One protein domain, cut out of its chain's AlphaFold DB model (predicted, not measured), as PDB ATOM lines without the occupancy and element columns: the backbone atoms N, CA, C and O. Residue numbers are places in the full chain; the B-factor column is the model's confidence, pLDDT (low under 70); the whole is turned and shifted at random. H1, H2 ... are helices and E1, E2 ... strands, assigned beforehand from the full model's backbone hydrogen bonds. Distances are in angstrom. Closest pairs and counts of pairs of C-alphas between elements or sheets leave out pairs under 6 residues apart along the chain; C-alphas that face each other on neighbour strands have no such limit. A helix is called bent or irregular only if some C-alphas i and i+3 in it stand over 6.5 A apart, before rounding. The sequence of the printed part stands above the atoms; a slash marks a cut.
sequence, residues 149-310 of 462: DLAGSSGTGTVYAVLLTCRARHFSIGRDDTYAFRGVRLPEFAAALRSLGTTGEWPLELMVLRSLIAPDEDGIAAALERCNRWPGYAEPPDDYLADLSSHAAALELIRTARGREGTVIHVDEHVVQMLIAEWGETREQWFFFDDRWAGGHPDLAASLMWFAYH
ATOM      1  N   ASP A 149      61.388   2.113 -96.597       91.94
ATOM      2  CA  ASP A 149      60.294   2.320 -95.647       91.94
ATOM      3  C   ASP A 149      60.668   1.761 -94.264       91.94
ATOM      4  O   ASP A 149      60.813   0.549 -94.104       91.94
ATOM      5  N   LEU A 150      60.789   2.634 -93.258       90.56
ATOM      6  CA  LEU A 150      61.118   2.249 -91.875       90.56
ATOM      7  C   LEU A 150      59.898   2.222 -90.936       90.56
ATOM      8  O   LEU A 150      60.002   1.749 -89.805       90.56
ATOM      9  N   ALA A 151      58.738   2.712 -91.389       83.12
ATOM     10  CA  ALA A 151      57.494   2.732 -90.617       83.12
ATOM     11  C   ALA A 151      56.242   2.520 -91.490       83.12
ATOM     12  O   ALA A 151      56.220   2.870 -92.672       83.12
ATOM     13  N   GLY A 152      55.194   1.943 -90.886       72.69
ATOM     14  CA  GLY A 152      53.901   1.656 -91.522       72.69
ATOM     15  C   GLY A 152      52.941   2.854 -91.599       72.69
ATOM     16  O   GLY A 152      53.099   3.848 -90.909       72.69
ATOM     17  N   SER A 153      51.899   2.743 -92.427       73.19
ATOM     18  CA  SER A 153      51.065   3.852 -92.930       73.19
ATOM     19  C   SER A 153      49.875   4.301 -92.060       73.19
ATOM     20  O   SER A 153      48.947   4.911 -92.587       73.19
ATOM     21  N   SER A 154      49.830   4.005 -90.756       80.88
ATOM     22  CA  SER A 154      48.609   4.224 -89.953       80.88
ATOM     23  C   SER A 154      48.295   5.686 -89.592       80.88
ATOM     24  O   SER A 154      47.231   5.940 -89.033       80.88
ATOM     25  N   GLY A 155      49.186   6.636 -89.888       88.06
ATOM     26  CA  GLY A 155      48.975   8.072 -89.663       88.06
ATOM     27  C   GLY A 155      48.934   8.890 -90.957       88.06
ATOM     28  O   GLY A 155      48.719   8.354 -92.044       88.06
ATOM     29  N   THR A 156      49.152  10.203 -90.856       91.50
ATOM     30  CA  THR A 156      49.149  11.103 -92.022       91.50
ATOM     31  C   THR A 156      50.534  11.642 -92.320       91.50
ATOM     32  O   THR A 156      51.250  12.045 -91.413       91.50
ATOM     33  N   GLY A 157      50.864  11.738 -93.604       94.44
ATOM     34  CA  GLY A 157      52.118  12.320 -94.052       94.44
ATOM     35  C   GLY A 157      53.251  11.335 -94.233       94.44
ATOM     36  O   GLY A 157      53.069  10.129 -94.092       94.44
ATOM     37  N   THR A 158      54.418  11.854 -94.584       96.75
ATOM     38  CA  THR A 158      55.674  11.104 -94.609       96.75
ATOM     39  C   THR A 158      56.801  12.022 -94.162       96.75
ATOM     40  O   THR A 158      56.893  13.137 -94.670       96.75
ATOM     41  N   VAL A 159      57.654  11.550 -93.250       97.75
ATOM     42  CA  VAL A 159      58.976  12.143 -92.995       97.75
ATOM     43  C   VAL A 159      60.008  11.395 -93.824       97.75
ATOM     44  O   VAL A 159      60.029  10.164 -93.824       97.75
ATOM     45  N   TYR A 160      60.865  12.137 -94.508       98.19
ATOM     46  CA  TYR A 160      62.033  11.625 -95.204       98.19
ATOM     47  C   TYR A 160      63.283  11.933 -94.387       98.19
ATOM     48  O   TYR A 160      63.428  13.048 -93.888       98.19
ATOM     49  N   ALA A 161      64.174  10.954 -94.259       98.25
ATOM     50  CA  ALA A 161      65.501  11.127 -93.687       98.25
ATOM     51  C   ALA A 161      66.555  10.871 -94.769       98.25
ATOM     52  O   ALA A 161      66.571   9.800 -95.381       98.25
ATOM     53  N   VAL A 162      67.421  11.857 -94.985       97.75
ATOM     54  CA  VAL A 162      68.566  11.796 -95.896       97.75
ATOM     55  C   VAL A 162      69.826  11.979 -95.057       97.75
ATOM     56  O   VAL A 162      70.010  13.025 -94.435       97.75
ATOM     57  N   LEU A 163      70.661  10.945 -94.998       95.44
ATOM     58  CA  LEU A 163      71.827  10.881 -94.120       95.44
ATOM     59  C   LEU A 163      73.085  10.786 -94.975       95.44
ATOM     60  O   LEU A 163      73.403   9.714 -95.467       95.44
ATOM     61  N   LEU A 164      73.784  11.901 -95.163       93.94
ATOM     62  CA  LEU A 164      75.054  11.928 -95.879       93.94
ATOM     63  C   LEU A 164      76.175  11.640 -94.883       93.94
ATOM     64  O   LEU A 164      76.475  12.482 -94.029       93.94
ATOM     65  N   THR A 165      76.793  10.464 -95.002       89.19
ATOM     66  CA  THR A 165      77.815   9.990 -94.057       89.19
ATOM     67  C   THR A 165      79.154   9.686 -94.735       89.19
ATOM     68  O   THR A 165      79.206   9.174 -95.851       89.19
ATOM     69  N   CYS A 166      80.265   9.969 -94.048       82.81
ATOM     70  CA  CYS A 166      81.624   9.741 -94.554       82.81
ATOM     71  C   CYS A 166      82.277   8.537 -93.855       82.81
ATOM     72  O   CYS A 166      83.295   8.663 -93.174       82.81
ATOM     73  N   ARG A 167      81.671   7.350 -93.974       71.50
ATOM     74  CA  ARG A 167      82.099   6.163 -93.201       71.50
ATOM     75  C   ARG A 167      83.258   5.373 -93.801       71.50
ATOM     76  O   ARG A 167      83.843   4.538 -93.120       71.50
ATOM     77  N   ALA A 168      83.580   5.588 -95.071       64.56
ATOM     78  CA  ALA A 168      84.606   4.824 -95.768       64.56
ATOM     79  C   ALA A 168      85.507   5.753 -96.586       64.56
ATOM     80  O   ALA A 168      85.056   6.774 -97.090       64.56
ATOM     81  N   ARG A 169      86.792   5.396 -96.721       64.88
ATOM     82  CA  ARG A 169      87.748   6.169 -97.542       64.88
ATOM     83  C   ARG A 169      87.417   6.129 -99.032       64.88
ATOM     84  O   ARG A 169      87.690   7.072 -99.757       64.88
ATOM     85  N   HIS A 170      86.848   5.018 -99.474       66.25
ATOM     86  CA  HIS A 170      86.271   4.864-100.802       66.25
ATOM     87  C   HIS A 170      84.766   4.751-100.628       66.25
ATOM     88  O   HIS A 170      84.322   4.276 -99.583       66.25
ATOM     89  N   PHE A 171      83.997   5.117-101.649       73.94
ATOM     90  CA  PHE A 171      82.536   5.002-101.630       73.94
ATOM     91  C   PHE A 171      81.842   5.970-100.665       73.94
ATOM     92  O   PHE A 171      80.765   5.675-100.152       73.94
ATOM     93  N   SER A 172      82.467   7.120-100.423       83.69
ATOM     94  CA  SER A 172      81.955   8.183 -99.566       83.69
ATOM     95  C   SER A 172      81.095   9.197-100.313       83.69
ATOM     96  O   SER A 172      80.741  10.207 -99.731       83.69
ATOM     97  N   ILE A 173      80.802   9.034-101.603       89.38
ATOM     98  CA  ILE A 173      79.923   9.951-102.333       89.38
ATOM     99  C   ILE A 173      78.864   9.164-103.107       89.38
ATOM    100  O   ILE A 173      79.177   8.301-103.928       89.38
ATOM    101  N   GLY A 174      77.594   9.548-102.926       85.62
ATOM    102  CA  GLY A 174      76.514   9.135-103.821       85.62
ATOM    103  C   GLY A 174      76.102   7.678-103.666       85.62
ATOM    104  O   GLY A 174      76.161   6.934-104.648       85.62
ATOM    105  N   ARG A 175      75.782   7.280-102.428       84.12
ATOM    106  CA  ARG A 175      75.389   5.916-102.024       84.12
ATOM    107  C   ARG A 175      74.463   5.878-100.808       84.12
ATOM    108  O   ARG A 175      74.214   4.803-100.268       84.12
ATOM    109  N   ASP A 176      73.983   7.031-100.361       88.56
ATOM    110  CA  ASP A 176      73.144   7.117 -99.176       88.56
ATOM    111  C   ASP A 176      71.676   6.929 -99.575       88.56
ATOM    112  O   ASP A 176      71.142   7.635-100.439       88.56
ATOM    113  N   ASP A 177      71.016   5.957 -98.946       89.75
ATOM    114  CA  ASP A 177      69.587   5.734 -99.125       89.75
ATOM    115  C   ASP A 177      68.767   6.880 -98.518       89.75
ATOM    116  O   ASP A 177      69.151   7.535 -97.546       89.75
ATOM    117  N   THR A 178      67.571   7.085 -99.069       93.81
ATOM    118  CA  THR A 178      66.550   7.918 -98.429       93.81
ATOM    119  C   THR A 178      65.570   7.033 -97.674       93.81
ATOM    120  O   THR A 178      64.922   6.159 -98.258       93.81
ATOM    121  N   TYR A 179      65.406   7.298 -96.382       95.50
ATOM    122  CA  TYR A 179      64.481   6.563 -95.525       95.50
ATOM    123  C   TYR A 179      63.150   7.298 -95.423       95.50
ATOM    124  O   TYR A 179      63.119   8.522 -95.307       95.50
ATOM    125  N   ALA A 180      62.043   6.558 -95.443       95.94
ATOM    126  CA  ALA A 180      60.701   7.108 -95.328       95.94
ATOM    127  C   ALA A 180      59.971   6.557 -94.098       95.94
ATOM    128  O   ALA A 180      59.854   5.346 -93.892       95.94
ATOM    129  N   PHE A 181      59.409   7.470 -93.314       95.75
ATOM    130  CA  PHE A 181      58.534   7.196 -92.183       95.75
ATOM    131  C   PHE A 181      57.115   7.586 -92.575       95.75
ATOM    132  O   PHE A 181      56.687   8.729 -92.394       95.75
ATOM    133  N   ARG A 182      56.396   6.644 -93.190       95.19
ATOM    134  CA  ARG A 182      55.016   6.880 -93.623       95.19
ATOM    135  C   ARG A 182      54.098   7.039 -92.418       95.19
ATOM    136  O   ARG A 182      54.296   6.426 -91.380       95.19
ATOM    137  N   GLY A 183      53.072   7.858 -92.590       94.94
ATOM    138  CA  GLY A 183      52.103   8.186 -91.558       94.94
ATOM    139  C   GLY A 183      52.622   9.117 -90.461       94.94
ATOM    140  O   GLY A 183      51.955   9.232 -89.440       94.94
ATOM    141  N   VAL A 184      53.780   9.755 -90.650       95.31
ATOM    142  CA  VAL A 184      54.416  10.619 -89.648       95.31
ATOM    143  C   VAL A 184      54.674  12.005 -90.232       95.31
ATOM    144  O   VAL A 184      55.070  12.141 -91.394       95.31
ATOM    145  N   ARG A 185      54.472  13.037 -89.409       95.56
ATOM    146  CA  ARG A 185      54.857  14.432 -89.672       95.56
ATOM    147  C   ARG A 185      56.073  14.818 -88.846       95.56
ATOM    148  O   ARG A 185      56.280  14.258 -87.773       95.56
ATOM    149  N   LEU A 186      56.855  15.796 -89.307       96.88
ATOM    150  CA  LEU A 186      58.098  16.155 -88.617       96.88
ATOM    151  C   LEU A 186      57.889  16.613 -87.155       96.88
ATOM    152  O   LEU A 186      58.648  16.153 -86.302       96.88
ATOM    153  N   PRO A 187      56.832  17.381 -86.807       96.25
ATOM    154  CA  PRO A 187      56.536  17.718 -85.410       96.25
ATOM    155  C   PRO A 187      56.227  16.510 -84.514       96.25
ATOM    156  O   PRO A 187      56.394  16.588 -83.305       96.25
ATOM    157  N   GLU A 188      55.785  15.392 -85.093       95.44
ATOM    158  CA  GLU A 188      55.449  14.146 -84.386       95.44
ATOM    159  C   GLU A 188      56.610  13.135 -84.423       95.44
ATOM    160  O   GLU A 188      56.533  12.049 -83.841       95.44
ATOM    161  N   PHE A 189      57.692  13.464 -85.135       96.12
ATOM    162  CA  PHE A 189      58.713  12.503 -85.529       96.12
ATOM    163  C   PHE A 189      59.470  11.922 -84.336       96.12
ATOM    164  O   PHE A 189      59.740  10.722 -84.316       96.12
ATOM    165  N   ALA A 190      59.753  12.726 -83.309       96.69
ATOM    166  CA  ALA A 190      60.462  12.249 -82.126       96.69
ATOM    167  C   ALA A 190      59.642  11.198 -81.352       96.69
ATOM    168  O   ALA A 190      60.161  10.141 -80.984       96.69
ATOM    169  N   ALA A 191      58.343  11.449 -81.157       94.44
ATOM    170  CA  ALA A 191      57.426  10.494 -80.535       94.44
ATOM    171  C   ALA A 191      57.266   9.226 -81.388       94.44
ATOM    172  O   ALA A 191      57.327   8.108 -80.863       94.44
ATOM    173  N   ALA A 192      57.136   9.386 -82.709       93.75
ATOM    174  CA  ALA A 192      57.050   8.267 -83.639       93.75
ATOM    175  C   ALA A 192      58.303   7.379 -83.567       93.75
ATOM    176  O   ALA A 192      58.172   6.180 -83.324       93.75
ATOM    177  N   LEU A 193      59.508   7.955 -83.671       93.38
ATOM    178  CA  LEU A 193      60.780   7.227 -83.581       93.38
ATOM    179  C   LEU A 193      60.896   6.402 -82.295       93.38
ATOM    180  O   LEU A 193      61.293   5.238 -82.361       93.38
ATOM    181  N   ARG A 194      60.506   6.960 -81.137       91.75
ATOM    182  CA  ARG A 194      60.502   6.216 -79.862       91.75
ATOM    183  C   ARG A 194      59.600   4.985 -79.909       91.75
ATOM    184  O   ARG A 194      59.975   3.931 -79.397       91.75
ATOM    185  N   SER A 195      58.412   5.130 -80.495       89.38
ATOM    186  CA  SER A 195      57.389   4.078 -80.526       89.38
ATOM    187  C   SER A 195      57.682   2.959 -81.527       89.38
ATOM    188  O   SER A 195      57.219   1.832 -81.345       89.38
ATOM    189  N   LEU A 196      58.456   3.251 -82.575       87.38
ATOM    190  CA  LEU A 196      58.792   2.275 -83.598       87.38
ATOM    191  C   LEU A 196      59.706   1.191 -83.021       87.38
ATOM    192  O   LEU A 196      60.697   1.466 -82.333       87.38
ATOM    193  N   GLY A 197      59.365  -0.063 -83.320       78.25
ATOM    194  CA  GLY A 197      60.295  -1.174 -83.184       78.25
ATOM    195  C   GLY A 197      61.341  -1.111 -84.295       78.25
ATOM    196  O   GLY A 197      61.037  -0.722 -85.421       78.25
ATOM    197  N   THR A 198      62.571  -1.513 -83.996       73.31
ATOM    198  CA  THR A 198      63.614  -1.668 -85.013       73.31
ATOM    199  C   THR A 198      63.411  -3.008 -85.716       73.31
ATOM    200  O   THR A 198      63.817  -4.055 -85.210       73.31
ATOM    201  N   THR A 199      62.715  -3.001 -86.851       67.12
ATOM    202  CA  THR A 199      62.631  -4.163 -87.746       67.12
ATOM    203  C   THR A 199      63.653  -4.008 -88.867       67.12
ATOM    204  O   THR A 199      63.621  -2.999 -89.569       67.12
ATOM    205  N   GLY A 200      64.525  -5.000 -89.057       69.44
ATOM    206  CA  GLY A 200      65.605  -4.935 -90.051       69.44
ATOM    207  C   GLY A 200      66.793  -4.072 -89.609       69.44
ATOM    208  O   GLY A 200      66.893  -3.683 -88.445       69.44
ATOM    209  N   GLU A 201      67.704  -3.799 -90.541       80.12
ATOM    210  CA  GLU A 201      68.896  -2.980 -90.304       80.12
ATOM    211  C   GLU A 201      68.548  -1.495 -90.458       80.12
ATOM    212  O   GLU A 201      68.366  -0.988 -91.565       80.12
ATOM    213  N   TRP A 202      68.405  -0.794 -89.334       88.88
ATOM    214  CA  TRP A 202      68.329   0.667 -89.327       88.88
ATOM    215  C   TRP A 202      69.735   1.261 -89.475       88.88
ATOM    216  O   TRP A 202      70.689   0.689 -88.941       88.88
ATOM    217  N   PRO A 203      69.889   2.426 -90.130       90.88
ATOM    218  CA  PRO A 203      71.154   3.148 -90.094       90.88
ATOM    219  C   PRO A 203      71.464   3.592 -88.656       90.88
ATOM    220  O   PRO A 203      70.566   3.994 -87.905       90.88
ATOM    221  N   LEU A 204      72.744   3.525 -88.277       90.88
ATOM    222  CA  LEU A 204      73.226   3.861 -86.933       90.88
ATOM    223  C   LEU A 204      72.756   5.245 -86.479       90.88
ATOM    224  O   LEU A 204      72.370   5.402 -85.328       90.88
ATOM    225  N   GLU A 205      72.751   6.232 -87.375       94.00
ATOM    226  CA  GLU A 205      72.321   7.605 -87.103       94.00
ATOM    227  C   GLU A 205      70.902   7.629 -86.528       94.00
ATOM    228  O   GLU A 205      70.654   8.258 -85.501       94.00
ATOM    229  N   LEU A 206      69.975   6.883 -87.142       94.94
ATOM    230  CA  LEU A 206      68.585   6.799 -86.688       94.94
ATOM    231  C   LEU A 206      68.464   5.986 -85.402       94.94
ATOM    232  O   LEU A 206      67.619   6.305 -84.569       94.94
ATOM    233  N   MET A 207      69.305   4.964 -85.213       93.94
ATOM    234  CA  MET A 207      69.347   4.207 -83.958       93.94
ATOM    235  C   MET A 207      69.828   5.076 -82.788       93.94
ATOM    236  O   MET A 207      69.209   5.059 -81.725       93.94
ATOM    237  N   VAL A 208      70.887   5.865 -82.993       94.62
ATOM    238  CA  VAL A 208      71.432   6.823 -82.018       94.62
ATOM    239  C   VAL A 208      70.429   7.934 -81.738       94.62
ATOM    240  O   VAL A 208      70.160   8.241 -80.580       94.62
ATOM    241  N   LEU A 209      69.825   8.515 -82.774       96.69
ATOM    242  CA  LEU A 209      68.790   9.530 -82.614       96.69
ATOM    243  C   LEU A 209      67.614   8.987 -81.805       96.69
ATOM    244  O   LEU A 209      67.218   9.595 -80.818       96.69
ATOM    245  N   ARG A 210      67.109   7.802 -82.159       95.38
ATOM    246  CA  ARG A 210      66.020   7.134 -81.442       95.38
ATOM    247  C   ARG A 210      66.351   6.878 -79.972       95.38
ATOM    248  O   ARG A 210      65.519   7.169 -79.114       95.38
ATOM    249  N   SER A 211      67.526   6.322 -79.674       94.88
ATOM    250  CA  SER A 211      67.940   6.028 -78.294       94.88
ATOM    251  C   SER A 211      68.106   7.309 -77.475       94.88
ATOM    252  O   SER A 211      67.790   7.355 -76.284       94.88
ATOM    253  N   LEU A 212      68.506   8.393 -78.133       96.75
ATOM    254  CA  LEU A 212      68.637   9.716 -77.560       96.75
ATOM    255  C   LEU A 212      67.369  10.565 -77.710       96.75
ATOM    256  O   LEU A 212      67.474  11.772 -77.598       96.75
ATOM    257  N   ILE A 213      66.161  10.023 -77.824       97.00
ATOM    258  CA  ILE A 213      64.941  10.817 -77.583       97.00
ATOM    259  C   ILE A 213      64.396  10.475 -76.193       97.00
ATOM    260  O   ILE A 213      64.201   9.303 -75.874       97.00
ATOM    261  N   ALA A 214      64.181  11.488 -75.349       95.50
ATOM    262  CA  ALA A 214      63.688  11.272 -73.991       95.50
ATOM    263  C   ALA A 214      62.191  10.903 -73.992       95.50
ATOM    264  O   ALA A 214      61.463  11.271 -74.919       95.50
ATOM    265  N   PRO A 215      61.695  10.166 -72.978       93.06
ATOM    266  CA  PRO A 215      60.309   9.691 -72.956       93.06
ATOM    267  C   PRO A 215      59.254  10.802 -73.064       93.06
ATOM    268  O   PRO A 215      58.196  10.575 -73.655       93.06
ATOM    269  N   ASP A 216      59.557  11.977 -72.518       93.12
ATOM    270  CA  ASP A 216      58.707  13.165 -72.394       93.12
ATOM    271  C   ASP A 216      58.986  14.254 -73.446       93.12
ATOM    272  O   ASP A 216      58.357  15.308 -73.421       93.12
ATOM    273  N   GLU A 217      59.901  14.015 -74.387       93.62
ATOM    274  CA  GLU A 217      60.189  14.956 -75.471       93.62
ATOM    275  C   GLU A 217      59.234  14.756 -76.652       93.62
ATOM    276  O   GLU A 217      59.169  13.674 -77.237       93.62
ATOM    277  N   ASP A 218      58.543  15.809 -77.074       89.69
ATOM    278  CA  ASP A 218      57.714  15.764 -78.287       89.69
ATOM    279  C   ASP A 218      58.492  16.195 -79.543       89.69
ATOM    280  O   ASP A 218      58.224  15.711 -80.640       89.69
ATOM    281  N   GLY A 219      59.497  17.062 -79.381       93.75
ATOM    282  CA  GLY A 219      60.341  17.574 -80.464       93.75
ATOM    283  C   GLY A 219      61.719  16.911 -80.537       93.75
ATOM    284  O   GLY A 219      62.212  16.346 -79.566       93.75
ATOM    285  N   ILE A 220      62.374  17.026 -81.695       97.19
ATOM    286  CA  ILE A 220      63.652  16.345 -81.965       97.19
ATOM    287  C   ILE A 220      64.904  17.155 -81.586       97.19
ATOM    288  O   ILE A 220      65.992  16.596 -81.479       97.19
ATOM    289  N   ALA A 221      64.774  18.463 -81.346       97.62
ATOM    290  CA  ALA A 221      65.915  19.364 -81.154       97.62
ATOM    291  C   ALA A 221      66.853  18.937 -80.008       97.62
ATOM    292  O   ALA A 221      68.064  18.837 -80.195       97.62
ATOM    293  N   ALA A 222      66.298  18.629 -78.832       97.69
ATOM    294  CA  ALA A 222      67.089  18.230 -77.666       97.69
ATOM    295  C   ALA A 222      67.795  16.874 -77.858       97.69
ATOM    296  O   ALA A 222      68.876  16.648 -77.304       97.69
ATOM    297  N   ALA A 223      67.210  15.985 -78.666       97.94
ATOM    298  CA  ALA A 223      67.827  14.726 -79.060       97.94
ATOM    299  C   ALA A 223      69.021  14.952 -79.997       97.94
ATOM    300  O   ALA A 223      70.075  14.360 -79.781       97.94
ATOM    301  N   LEU A 224      68.916  15.867 -80.968       98.06
ATOM    302  CA  LEU A 224      70.024  16.216 -81.870       98.06
ATOM    303  C   LEU A 224      71.208  16.828 -81.112       98.06
ATOM    304  O   LEU A 224      72.353  16.449 -81.344       98.06
ATOM    305  N   GLU A 225      70.954  17.685 -80.122       97.81
ATOM    306  CA  GLU A 225      72.013  18.197 -79.235       97.81
ATOM    307  C   GLU A 225      72.715  17.080 -78.443       97.81
ATOM    308  O   GLU A 225      73.893  17.169 -78.083       97.81
ATOM    309  N   ARG A 226      72.001  15.985 -78.169       97.44
ATOM    310  CA  ARG A 226      72.572  14.775 -77.570       97.44
ATOM    311  C   ARG A 226      73.342  13.944 -78.594       97.44
ATOM    312  O   ARG A 226      74.436  13.496 -78.265       97.44
ATOM    313  N   CYS A 227      72.861  13.824 -79.829       96.56
ATOM    314  CA  CYS A 227      73.599  13.213 -80.940       96.56
ATOM    315  C   CYS A 227      74.935  13.925 -81.210       96.56
ATOM    316  O   CYS A 227      75.950  13.269 -81.426       96.56
ATOM    317  N   ASN A 228      74.996  15.255 -81.077       96.25
ATOM    318  CA  ASN A 228      76.250  16.007 -81.219       96.25
ATOM    319  C   ASN A 228      77.334  15.574 -80.206       96.25
ATOM    320  O   ASN A 228      78.524  15.784 -80.433       96.25
ATOM    321  N   ARG A 229      76.940  14.953 -79.090       95.44
ATOM    322  CA  ARG A 229      77.845  14.417 -78.062       95.44
ATOM    323  C   ARG A 229      78.180  12.940 -78.251       95.44
ATOM    324  O   ARG A 229      78.915  12.385 -77.440       95.44
ATOM    325  N   TRP A 230      77.627  12.291 -79.272       93.25
ATOM    326  CA  TRP A 230      77.903  10.888 -79.543       93.25
ATOM    327  C   TRP A 230      79.390  10.688 -79.899       93.25
ATOM    328  O   TRP A 230      79.909  11.490 -80.674       93.25
ATOM    329  N   PRO A 231      80.089   9.659 -79.375       86.69
ATOM    330  CA  PRO A 231      81.544   9.533 -79.537       86.69
ATOM    331  C   PRO A 231      82.048   9.360 -80.981       86.69
ATOM    332  O   PRO A 231      83.212   9.646 -81.244       86.69
ATOM    333  N   GLY A 232      81.199   8.897 -81.904       83.25
ATOM    334  CA  GLY A 232      81.529   8.762 -83.326       83.25
ATOM    335  C   GLY A 232      80.529   7.894 -84.096       83.25
ATOM    336  O   GLY A 232      79.891   7.017 -83.509       83.25
ATOM    337  N   TYR A 233      80.390   8.149 -85.401       82.38
ATOM    338  CA  TYR A 233      79.451   7.443 -86.291       82.38
ATOM    339  C   TYR A 233      80.121   6.481 -87.285       82.38
ATOM    340  O   TYR A 233      79.465   5.568 -87.780       82.38
ATOM    341  N   ALA A 234      81.422   6.640 -87.550       73.38
ATOM    342  CA  ALA A 234      82.132   5.834 -88.546       73.38
ATOM    343  C   ALA A 234      82.388   4.381 -88.098       73.38
ATOM    344  O   ALA A 234      82.164   3.452 -88.868       73.38
ATOM    345  N   GLU A 235      82.826   4.179 -86.853       69.56
ATOM    346  CA  GLU A 235      83.189   2.864 -86.304       69.56
ATOM    347  C   GLU A 235      82.790   2.787 -84.819       69.56
ATOM    348  O   GLU A 235      83.648   2.899 -83.937       69.56
ATOM    349  N   PRO A 236      81.490   2.673 -84.490       71.62
ATOM    350  CA  PRO A 236      81.094   2.490 -83.102       71.62
ATOM    351  C   PRO A 236      81.624   1.138 -82.583       71.62
ATOM    352  O   PRO A 236      81.450   0.121 -83.257       71.62
ATOM    353  N   PRO A 237      82.240   1.093 -81.391       71.12
ATOM    354  CA  PRO A 237      82.511  -0.154 -80.685       71.12
ATOM    355  C   PRO A 237      81.262  -1.051 -80.574       71.12
ATOM    356  O   PRO A 237      80.155  -0.552 -80.363       71.12
ATOM    357  N   ASP A 238      81.426  -2.375 -80.703       73.88
ATOM    358  CA  ASP A 238      80.312  -3.345 -80.696       73.88
ATOM    359  C   ASP A 238      79.440  -3.251 -79.429       73.88
ATOM    360  O   ASP A 238      78.225  -3.452 -79.474       73.88
ATOM    361  N   ASP A 239      80.050  -2.918 -78.290       69.56
ATOM    362  CA  ASP A 239      79.369  -2.697 -77.015       69.56
ATOM    363  C   ASP A 239      78.412  -1.498 -77.064       69.56
ATOM    364  O   ASP A 239      77.363  -1.535 -76.423       69.56
ATOM    365  N   TYR A 240      78.684  -0.487 -77.895       72.38
ATOM    366  CA  TYR A 240      77.799   0.674 -78.024       72.38
ATOM    367  C   TYR A 240      76.500   0.299 -78.732       72.38
ATOM    368  O   TYR A 240      75.442   0.830 -78.398       72.38
ATOM    369  N   LEU A 241      76.558  -0.631 -79.688       74.56
ATOM    370  CA  LEU A 241      75.400  -1.044 -80.481       74.56
ATOM    371  C   LEU A 241      74.376  -1.832 -79.655       74.56
ATOM    372  O   LEU A 241      73.172  -1.676 -79.868       74.56
ATOM    373  N   ALA A 242      74.831  -2.635 -78.687       71.31
ATOM    374  CA  ALA A 242      73.949  -3.359 -77.769       71.31
ATOM    375  C   ALA A 242      73.103  -2.403 -76.900       71.31
ATOM    376  O   ALA A 242      71.924  -2.663 -76.620       71.31
ATOM    377  N   ASP A 243      73.686  -1.257 -76.546       72.31
ATOM    378  CA  ASP A 243      73.112  -0.269 -75.633       72.31
ATOM    379  C   ASP A 243      72.129   0.707 -76.302       72.31
ATOM    380  O   ASP A 243      71.326   1.345 -75.617       72.31
ATOM    381  N   LEU A 244      72.087   0.771 -77.641       81.00
ATOM    382  CA  LEU A 244      71.154   1.632 -78.394       81.00
ATOM    383  C   LEU A 244      69.674   1.252 -78.223       81.00
ATOM    384  O   LEU A 244      68.778   1.996 -78.623       81.00
ATOM    385  N   SER A 245      69.395   0.113 -77.592       79.50
ATOM    386  CA  SER A 245      68.040  -0.276 -77.201       79.50
ATOM    387  C   SER A 245      67.508   0.495 -75.979       79.50
ATOM    388  O   SER A 245      66.294   0.505 -75.759       79.50
ATOM    389  N   SER A 246      68.377   1.167 -75.209       88.00
ATOM    390  CA  SER A 246      68.039   1.826 -73.941       88.00
ATOM    391  C   SER A 246      68.459   3.293 -73.909       88.00
ATOM    392  O   SER A 246      69.638   3.629 -74.006       88.00
ATOM    393  N   HIS A 247      67.493   4.180 -73.654       92.75
ATOM    394  CA  HIS A 247      67.750   5.610 -73.477       92.75
ATOM    395  C   HIS A 247      68.747   5.907 -72.347       92.75
ATOM    396  O   HIS A 247      69.644   6.731 -72.504       92.75
ATOM    397  N   ALA A 248      68.626   5.212 -71.212       93.44
ATOM    398  CA  ALA A 248      69.509   5.421 -70.068       93.44
ATOM    399  C   ALA A 248      70.959   5.002 -70.368       93.44
ATOM    400  O   ALA A 248      71.886   5.688 -69.946       93.44
ATOM    401  N   ALA A 249      71.149   3.910 -71.115       91.00
ATOM    402  CA  ALA A 249      72.480   3.452 -71.512       91.00
ATOM    403  C   ALA A 249      73.118   4.426 -72.515       91.00
ATOM    404  O   ALA A 249      74.242   4.879 -72.307       91.00
ATOM    405  N   ALA A 250      72.354   4.856 -73.529       92.69
ATOM    406  CA  ALA A 250      72.799   5.868 -74.484       92.69
ATOM    407  C   ALA A 250      73.178   7.199 -73.803       92.69
ATOM    408  O   ALA A 250      74.169   7.824 -74.179       92.69
ATOM    409  N   LEU A 251      72.432   7.625 -72.775       94.81
ATOM    410  CA  LEU A 251      72.769   8.814 -71.989       94.81
ATOM    411  C   LEU A 251      74.057   8.660 -71.175       94.81
ATOM    412  O   LEU A 251      74.813   9.628 -71.080       94.81
ATOM    413  N   GLU A 252      74.317   7.487 -70.593       93.00
ATOM    414  CA  GLU A 252      75.554   7.262 -69.836       93.00
ATOM    415  C   GLU A 252      76.783   7.346 -70.751       93.00
ATOM    416  O   GLU A 252      77.770   7.981 -70.375       93.00
ATOM    417  N   LEU A 253      76.691   6.820 -71.981       90.62
ATOM    418  CA  LEU A 253      77.760   6.909 -72.985       90.62
ATOM    419  C   LEU A 253      78.146   8.362 -73.311       90.62
ATOM    420  O   LEU A 253      79.327   8.667 -73.472       90.62
ATOM    421  N   ILE A 254      77.173   9.278 -73.356       94.38
ATOM    422  CA  ILE A 254      77.417  10.697 -73.669       94.38
ATOM    423  C   ILE A 254      77.508  11.599 -72.430       94.38
ATOM    424  O   ILE A 254      77.584  12.824 -72.562       94.38
ATOM    425  N   ARG A 255      77.482  11.035 -71.214       94.19
ATOM    426  CA  ARG A 255      77.367  11.816 -69.968       94.19
ATOM    427  C   ARG A 255      78.527  12.787 -69.774       94.19
ATOM    428  O   ARG A 255      78.323  13.899 -69.288       94.19
ATOM    429  N   THR A 256      79.738  12.365 -70.121       90.69
ATOM    430  CA  THR A 256      80.964  13.170 -70.003       90.69
ATOM    431  C   THR A 256      81.424  13.754 -71.337       90.69
ATOM    432  O   THR A 256      82.345  14.574 -71.354       90.69
ATOM    433  N   ALA A 257      80.788  13.357 -72.441       91.25
ATOM    434  CA  ALA A 257      81.124  13.828 -73.770       91.25
ATOM    435  C   ALA A 257      80.702  15.291 -73.953       91.25
ATOM    436  O   ALA A 257      79.644  15.734 -73.491       91.25
ATOM    437  N   ARG A 258      81.550  16.056 -74.638       90.00
ATOM    438  CA  ARG A 258      81.248  17.427 -75.055       90.00
ATOM    439  C   ARG A 258      80.712  17.405 -76.478       90.00
ATOM    440  O   ARG A 258      81.064  16.519 -77.250       90.00
ATOM    441  N   GLY A 259      79.850  18.366 -76.802       89.88
ATOM    442  CA  GLY A 259      79.387  18.539 -78.176       89.88
ATOM    443  C   GLY A 259      80.566  18.913 -79.063       89.88
ATOM    444  O   GLY A 259      81.495  19.580 -78.600       89.88
ATOM    445  N   ARG A 260      80.540  18.471 -80.317       92.62
ATOM    446  CA  ARG A 260      81.592  18.804 -81.273       92.62
ATOM    447  C   ARG A 260      81.454  20.272 -81.680       92.62
ATOM    448  O   ARG A 260      80.358  20.744 -82.000       92.62
ATOM    449  N   GLU A 261      82.555  21.015 -81.592       92.62
ATOM    450  CA  GLU A 261      82.586  22.434 -81.951       92.62
ATOM    451  C   GLU A 261      82.395  22.598 -83.463       92.62
ATOM    452  O   GLU A 261      82.995  21.880 -84.258       92.62
ATOM    453  N   GLY A 262      81.548  23.545 -83.873       91.56
ATOM    454  CA  GLY A 262      81.241  23.776 -85.286       91.56
ATOM    455  C   GLY A 262      80.142  22.880 -85.867       91.56
ATOM    456  O   GLY A 262      79.867  22.997 -87.063       91.56
ATOM    457  N   THR A 263      79.504  22.029 -85.052       95.00
ATOM    458  CA  THR A 263      78.242  21.375 -85.426       95.00
ATOM    459  C   THR A 263      77.134  22.419 -85.550       95.00
ATOM    460  O   THR A 263      76.958  23.255 -84.664       95.00
ATOM    461  N   VAL A 264      76.366  22.357 -86.638       96.12
ATOM    462  CA  VAL A 264      75.224  23.248 -86.886       96.12
ATOM    463  C   VAL A 264      73.938  22.443 -86.778       96.12
ATOM    464  O   VAL A 264      73.764  21.466 -87.500       96.12
ATOM    465  N   ILE A 265      73.026  22.866 -85.905       97.56
ATOM    466  CA  ILE A 265      71.688  22.284 -85.769       97.56
ATOM    467  C   ILE A 265      70.672  23.374 -86.089       97.56
ATOM    468  O   ILE A 265      70.691  24.451 -85.495       97.56
ATOM    469  N   HIS A 266      69.781  23.092 -87.030       97.56
ATOM    470  CA  HIS A 266      68.669  23.963 -87.375       97.56
ATOM    471  C   HIS A 266      67.396  23.125 -87.448       97.56
ATOM    472  O   HIS A 266      67.364  22.073 -88.087       97.56
ATOM    473  N   VAL A 267      66.382  23.566 -86.710       97.81
ATOM    474  CA  VAL A 267      65.125  22.851 -86.502       97.81
ATOM    475  C   VAL A 267      63.991  23.827 -86.760       97.81
ATOM    476  O   VAL A 267      63.827  24.787 -86.009       97.81
ATOM    477  N   ASP A 268      63.203  23.533 -87.783       97.69
ATOM    478  CA  ASP A 268      61.944  24.192 -88.102       97.69
ATOM    479  C   ASP A 268      60.798  23.177 -88.114       97.69
ATOM    480  O   ASP A 268      60.995  21.971 -87.960       97.69
ATOM    481  N   GLU A 269      59.569  23.668 -88.289       96.44
ATOM    482  CA  GLU A 269      58.357  22.845 -88.215       96.44
ATOM    483  C   GLU A 269      58.363  21.673 -89.212       96.44
ATOM    484  O   GLU A 269      57.937  20.573 -88.867       96.44
ATOM    485  N   HIS A 270      58.859  21.893 -90.435       97.25
ATOM    486  CA  HIS A 270      58.790  20.916 -91.531       97.25
ATOM    487  C   HIS A 270      60.151  20.532 -92.134       97.25
ATOM    488  O   HIS A 270      60.198  19.679 -93.022       97.25
ATOM    489  N   VAL A 271      61.251  21.108 -91.635       98.31
ATOM    490  CA  VAL A 271      62.621  20.753 -92.025       98.31
ATOM    491  C   VAL A 271      63.573  20.846 -90.835       98.31
ATOM    492  O   VAL A 271      63.480  21.739 -90.001       98.31
ATOM    493  N   VAL A 272      64.501  19.904 -90.763       98.50
ATOM    494  CA  VAL A 272      65.582  19.827 -89.788       98.50
ATOM    495  C   VAL A 272      66.863  19.512 -90.542       98.50
ATOM    496  O   VAL A 272      66.885  18.631 -91.403       98.50
ATOM    497  N   GLN A 273      67.943  20.194 -90.180       97.81
ATOM    498  CA  GLN A 273      69.288  19.899 -90.656       97.81
ATOM    499  C   GLN A 273      70.262  19.851 -89.476       97.81
ATOM    500  O   GLN A 273      70.277  20.738 -88.619       97.81
ATOM    501  N   MET A 274      71.088  18.813 -89.444       97.62
ATOM    502  CA  MET A 274      72.187  18.666 -88.502       97.62
ATOM    503  C   MET A 274      73.468  18.401 -89.291       97.62
ATOM    504  O   MET A 274      73.574  17.400 -89.990       97.62
ATOM    505  N   LEU A 275      74.424  19.321 -89.199       96.12
ATOM    506  CA  LEU A 275      75.706  19.285 -89.901       96.12
ATOM    507  C   LEU A 275      76.779  19.033 -88.840       96.12
ATOM    508  O   LEU A 275      77.185  19.961 -88.139       96.12
ATOM    509  N   ILE A 276      77.149  17.771 -88.647       94.25
ATOM    510  CA  ILE A 276      77.962  17.294 -87.523       94.25
ATOM    511  C   ILE A 276      79.433  17.532 -87.839       94.25
ATOM    512  O   ILE A 276      79.946  16.994 -88.816       94.25
ATOM    513  N   ALA A 277      80.110  18.330 -87.015       92.25
ATOM    514  CA  ALA A 277      81.555  18.494 -87.095       92.25
ATOM    515  C   ALA A 277      82.261  17.174 -86.824       92.25
ATOM    516  O   ALA A 277      82.062  16.610 -85.765       92.25
ATOM    517  N   GLU A 278      83.091  16.698 -87.743       88.38
ATOM    518  CA  GLU A 278      83.944  15.530 -87.525       88.38
ATOM    519  C   GLU A 278      85.421  15.960 -87.539       88.38
ATOM    520  O   GLU A 278      85.767  17.063 -87.103       88.38
ATOM    521  N   TRP A 279      86.330  15.087 -87.968       81.56
ATOM    522  CA  TRP A 279      87.765  15.343 -87.938       81.56
ATOM    523  C   TRP A 279      88.135  16.483 -88.898       81.56
ATOM    524  O   TRP A 279      87.900  16.405 -90.107       81.56
ATOM    525  N   GLY A 280      88.737  17.545 -88.354       85.25
ATOM    526  CA  GLY A 280      89.115  18.737 -89.114       85.25
ATOM    527  C   GLY A 280      87.897  19.527 -89.601       85.25
ATOM    528  O   GLY A 280      87.032  19.922 -88.818       85.25
ATOM    529  N   GLU A 281      87.839  19.774 -90.906       85.50
ATOM    530  CA  GLU A 281      86.766  20.551 -91.541       85.50
ATOM    531  C   GLU A 281      85.616  19.672 -92.055       85.50
ATOM    532  O   GLU A 281      84.616  20.186 -92.546       85.50
ATOM    533  N   THR A 282      85.709  18.347 -91.882       90.25
ATOM    534  CA  THR A 282      84.705  17.409 -92.401       90.25
ATOM    535  C   THR A 282      83.354  17.516 -91.690       90.25
ATOM    536  O   THR A 282      83.294  17.792 -90.484       90.25
ATOM    537  N   ARG A 283      82.256  17.320 -92.435       91.44
ATOM    538  CA  ARG A 283      80.883  17.389 -91.905       91.44
ATOM    539  C   ARG A 283      79.990  16.242 -92.378       91.44
ATOM    540  O   ARG A 283      79.672  16.177 -93.564       91.44
ATOM    541  N   GLU A 284      79.495  15.408 -91.464       93.19
ATOM    542  CA  GLU A 284      78.329  14.554 -91.759       93.19
ATOM    543  C   GLU A 284      77.060  15.409 -91.798       93.19
ATOM    544  O   GLU A 284      76.954  16.394 -91.066       93.19
ATOM    545  N   GLN A 285      76.096  15.069 -92.654       95.81
ATOM    546  CA  GLN A 285      74.911  15.907 -92.854       95.81
ATOM    547  C   GLN A 285      73.640  15.072 -92.761       95.81
ATOM    548  O   GLN A 285      73.406  14.173 -93.565       95.81
ATOM    549  N   TRP A 286      72.802  15.373 -91.775       97.75
ATOM    550  CA  TRP A 286      71.512  14.725 -91.586       97.75
ATOM    551  C   TRP A 286      70.407  15.716 -91.911       97.75
ATOM    552  O   TRP A 286      70.322  16.785 -91.302       97.75
ATOM    553  N   PHE A 287      69.534  15.341 -92.834       98.56
ATOM    554  CA  PHE A 287      68.369  16.126 -93.210       98.56
ATOM    555  C   PHE A 287      67.105  15.331 -92.918       98.56
ATOM    556  O   PHE A 287      66.969  14.185 -93.349       98.56
ATOM    557  N   PHE A 288      66.163  15.962 -92.227       98.62
ATOM    558  CA  PHE A 288      64.821  15.431 -92.032       98.62
ATOM    559  C   PHE A 288      63.818  16.454 -92.530       98.62
ATOM    560  O   PHE A 288      63.867  17.613 -92.137       98.62
ATOM    561  N   PHE A 289      62.894  16.041 -93.381       98.50
ATOM    562  CA  PHE A 289      61.834  16.917 -93.860       98.50
ATOM    563  C   PHE A 289      60.582  16.102 -94.135       98.50
ATOM    564  O   PHE A 289      60.666  14.927 -94.487       98.50
ATOM    565  N   ASP A 290      59.411  16.702 -93.955       97.62
ATOM    566  CA  ASP A 290      58.159  16.016 -94.262       97.62
ATOM    567  C   ASP A 290      57.625  16.349 -95.659       97.62
ATOM    568  O   ASP A 290      58.133  17.225 -96.366       97.62
ATOM    569  N   ASP A 291      56.585  15.630 -96.085       96.31
ATOM    570  CA  ASP A 291      56.002  15.838 -97.413       96.31
ATOM    571  C   ASP A 291      55.389  17.243 -97.622       96.31
ATOM    572  O   ASP A 291      55.132  17.608 -98.770       96.31
ATOM    573  N   ARG A 292      55.186  18.059 -96.567       96.25
ATOM    574  CA  ARG A 292      54.736  19.452 -96.721       96.25
ATOM    575  C   ARG A 292      55.892  20.331 -97.152       96.25
ATOM    576  O   ARG A 292      55.734  21.086 -98.109       96.25
ATOM    577  N   TRP A 293      57.046  20.207 -96.496       97.44
ATOM    578  CA  TRP A 293      58.258  20.883 -96.960       97.44
ATOM    579  C   TRP A 293      58.630  20.414 -98.363       97.44
ATOM    580  O   TRP A 293      58.837  21.242 -99.247       97.44
ATOM    581  N   ALA A 294      58.596  19.101 -98.608       97.31
ATOM    582  CA  ALA A 294      58.891  18.558 -99.928       97.31
ATOM    583  C   ALA A 294      57.878  19.021-100.994       97.31
ATOM    584  O   ALA A 294      58.261  19.309-102.120       97.31
ATOM    585  N   GLY A 295      56.593  19.164-100.652       96.69
ATOM    586  CA  GLY A 295      55.573  19.717-101.552       96.69
ATOM    587  C   GLY A 295      55.706  21.226-101.801       96.69
ATOM    588  O   GLY A 295      55.271  21.712-102.846       96.69
ATOM    589  N   GLY A 296      56.307  21.969-100.868       95.94
ATOM    590  CA  GLY A 296      56.643  23.391-101.020       95.94
ATOM    591  C   GLY A 296      57.970  23.647-101.751       95.94
ATOM    592  O   GLY A 296      58.154  24.737-102.297       95.94
ATOM    593  N   HIS A 297      58.863  22.651-101.785       96.75
ATOM    594  CA  HIS A 297      60.198  22.700-102.400       96.75
ATOM    595  C   HIS A 297      60.529  21.416-103.193       96.75
ATOM    596  O   HIS A 297      61.549  20.778-102.921       96.75
ATOM    597  N   PRO A 298      59.700  21.002-104.170       96.62
ATOM    598  CA  PRO A 298      59.807  19.675-104.786       96.62
ATOM    599  C   PRO A 298      61.145  19.438-105.484       96.62
ATOM    600  O   PRO A 298      61.726  18.366-105.336       96.62
ATOM    601  N   ASP A 299      61.670  20.443-106.185       96.75
ATOM    602  CA  ASP A 299      62.946  20.327-106.892       96.75
ATOM    603  C   ASP A 299      64.138  20.227-105.934       96.75
ATOM    604  O   ASP A 299      65.061  19.448-106.166       96.75
ATOM    605  N   LEU A 300      64.114  20.977-104.826       97.56
ATOM    606  CA  LEU A 300      65.168  20.927-103.816       97.56
ATOM    607  C   LEU A 300      65.131  19.604-103.046       97.56
ATOM    608  O   LEU A 300      66.178  18.998-102.844       97.56
ATOM    609  N   ALA A 301      63.939  19.129-102.672       97.75
ATOM    610  CA  ALA A 301      63.753  17.840-102.013       97.75
ATOM    611  C   ALA A 301      64.200  16.679-102.911       97.75
ATOM    612  O   ALA A 301      64.973  15.827-102.474       97.75
ATOM    613  N   ALA A 302      63.768  16.670-104.177       97.44
ATOM    614  CA  ALA A 302      64.178  15.658-105.141       97.44
ATOM    615  C   ALA A 302      65.690  15.700-105.398       97.44
ATOM    616  O   ALA A 302      66.339  14.658-105.375       97.44
ATOM    617  N   SER A 303      66.270  16.892-105.559       97.75
ATOM    618  CA  SER A 303      67.704  17.036-105.816       97.75
ATOM    619  C   SER A 303      68.553  16.681-104.597       97.75
ATOM    620  O   SER A 303      69.608  16.082-104.769       97.75
ATOM    621  N   LEU A 304      68.105  16.990-103.373       97.88
ATOM    622  CA  LEU A 304      68.790  16.588-102.139       97.88
ATOM    623  C   LEU A 304      68.803  15.074-101.995       97.88
ATOM    624  O   LEU A 304      69.860  14.505-101.726       97.88
ATOM    625  N   MET A 305      67.647  14.436-102.211       96.88
ATOM    626  CA  MET A 305      67.605  12.989-102.310       96.88
ATOM    627  C   MET A 305      68.651  12.583-103.355       96.88
ATOM    628  O   MET A 305      69.588  11.879-102.988       96.88
ATOM    629  N   TRP A 306      68.593  13.083-104.605       93.88
ATOM    630  CA  TRP A 306      69.477  12.677-105.728       93.88
ATOM    631  C   TRP A 306      70.943  12.794-105.448       93.88
ATOM    632  O   TRP A 306      71.711  11.891-105.764       93.88
ATOM    633  N   PHE A 307      71.315  13.861-104.778       94.25
ATOM    634  CA  PHE A 307      72.668  14.081-104.342       94.25
ATOM    635  C   PHE A 307      73.134  13.037-103.318       94.25
ATOM    636  O   PHE A 307      74.301  12.654-103.323       94.25
ATOM    637  N   ALA A 308      72.246  12.545-102.454       93.62
ATOM    638  CA  ALA A 308      72.546  11.483-101.498       93.62
ATOM    639  C   ALA A 308      72.813  10.145-102.185       93.62
ATOM    640  O   ALA A 308      73.857   9.527-101.972       93.62
ATOM    641  N   TYR A 309      71.897   9.745-103.064       90.25
ATOM    642  CA  TYR A 309      71.936   8.429-103.695       90.25
ATOM    643  C   TYR A 309      72.891   8.363-104.893       90.25
ATOM    644  O   TYR A 309      73.389   7.288-105.211       90.25
ATOM    645  N   HIS A 310      73.187   9.496-105.545       90.62
ATOM    646  CA  HIS A 310      74.061   9.549-106.712       90.62
ATOM    647  C   HIS A 310      75.247  10.498-106.555       90.62
ATOM    648  O   HIS A 310      75.131  11.615-106.047       90.62
TER     649      HIS A 310
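AT A GLANCE: This is residues 149 to 310 of the 462 residues of an uncharacterized protein of Nonomuraea sp. C10 (UniProt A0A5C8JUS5). A twisted sheet of six strands has helices on both faces: H7 runs slantwise over one face, while H1 and H3 are on the other, making three layers. On the side of H1 and H3, H2 packs on H1, H3 and H5, and H4 and H5 sit farther out, off the sheet. The printed part has 162 residues with seven named helices and six named strands, in the order E1 E2 E3 H1 H2 H3 H4 H5 E4 E5 E6 H6 H7. The sheet runs E1 E3 E2 E6 E5 E4 and is mixed, as is the class, with helices and strands. The whole is compact, with a radius of gyration of the C-alphas of 15.1 A, and rounded, spanning 41 by 36 by 28 A.

HOW THE PARTS SIT: E1, residues 149 to 151, is an edge strand, parallel to E3, residues 178 to 182, with N 150 and O 180 within hydrogen-bond range at 2.9 A. E3 forms an antiparallel hairpin with E2, residues 158 to 164; N 161 and O 179 are 2.9 A apart. E2 is also antiparallel to E6, residues 283 to 290, with N 162 and O 287 at 2.9 A. E6 forms a hairpin with E5, residues 271 to 277, with N 274 and O 286 at 2.9 A. E5 forms another with the edge strand E4, residues 264 to 267, with N 266 and O 273 at 2.9 A. E4, E5 and E6 are a meander, each strand the antiparallel neighbour of the one before. H1, residues 186 to 195, is on the sheet at a height of 8.1 A, and its closest C-alphas to E6 are those of Leu 186 and Asp 290, 5.6 A apart. H3, residues 221 to 227, is on the same face at a height of 9.4 A, over E4 and only just over E5, with 3 C-alphas; the closest C-alphas of H3 and E4, Ala 221 and Val 267, are 6.4 A apart. H2, residues 204 to 211, is the hub and only grazes the sheet, with residues 205 to 206. It touches H1 about perpendicular at 81 degrees, closest at C-alphas 193 and 210, 5.7 A. It touches H3 at a steep tilt of 57 degrees, opposite ways, closest at C-alphas 209 and 227, 6.3 A. It only just touches H5, residues 247 to 253, with 3 pairs of C-alphas within 8 A, the closest 211 and 247 at 4.8 A. H4, residues 238 to 243, is near H2 and close but not clearly touching H5, closest at C-alphas 243 and 249, 5.6 A. H7, residues 298 to 309, is on the opposite face from H1 and H3, at a height of 9.7 A, over E2 and E6; the closest C-alphas of H7 and E2, Ala 308 and Leu 164, are 6.2 A apart. H6, residues 291 to 296, only grazes the sheet, and H6 and H7 touch only at the corner, only just, with 3 pairs, the closest C-alphas 294 and 301 at 5.3 A. In H2, H3, H5, H6 and H7 every O i to N i+4 pair is within hydrogen-bond range; in H1 4 of 6 are, and in H4 0 of 2, beside 2 of 3 O i to N i+3 pairs.

IN THESE COORDINATES: E1 begins at C-alpha 149, (60.294, 2.320, -95.647). E2 is 19.4 A long, E5 19.7 A and E6 22.9 A, from C-alpha 283 at (80.883, 17.389, -91.905). H1 is 14.6 A long and irregular: C-alphas 187 and 190 are 7.5 A apart. H7 is 16.6 A long and ends at C-alpha 309, (71.936, 8.429, -103.695).

THE WHOLE: The C-alphas farthest apart, of Ser 154 and Gly 280, are 43.0 A apart. The printed part has no cut. The link from E2 to E3, residues 165 to 177, is long. Residues 295 to 300, of which 298 to 300 belong to H7, stand free. The mean pLDDT of the printed part is 90.5; residues 168 to 170, 199 to 200, 235 and 239 are under 70.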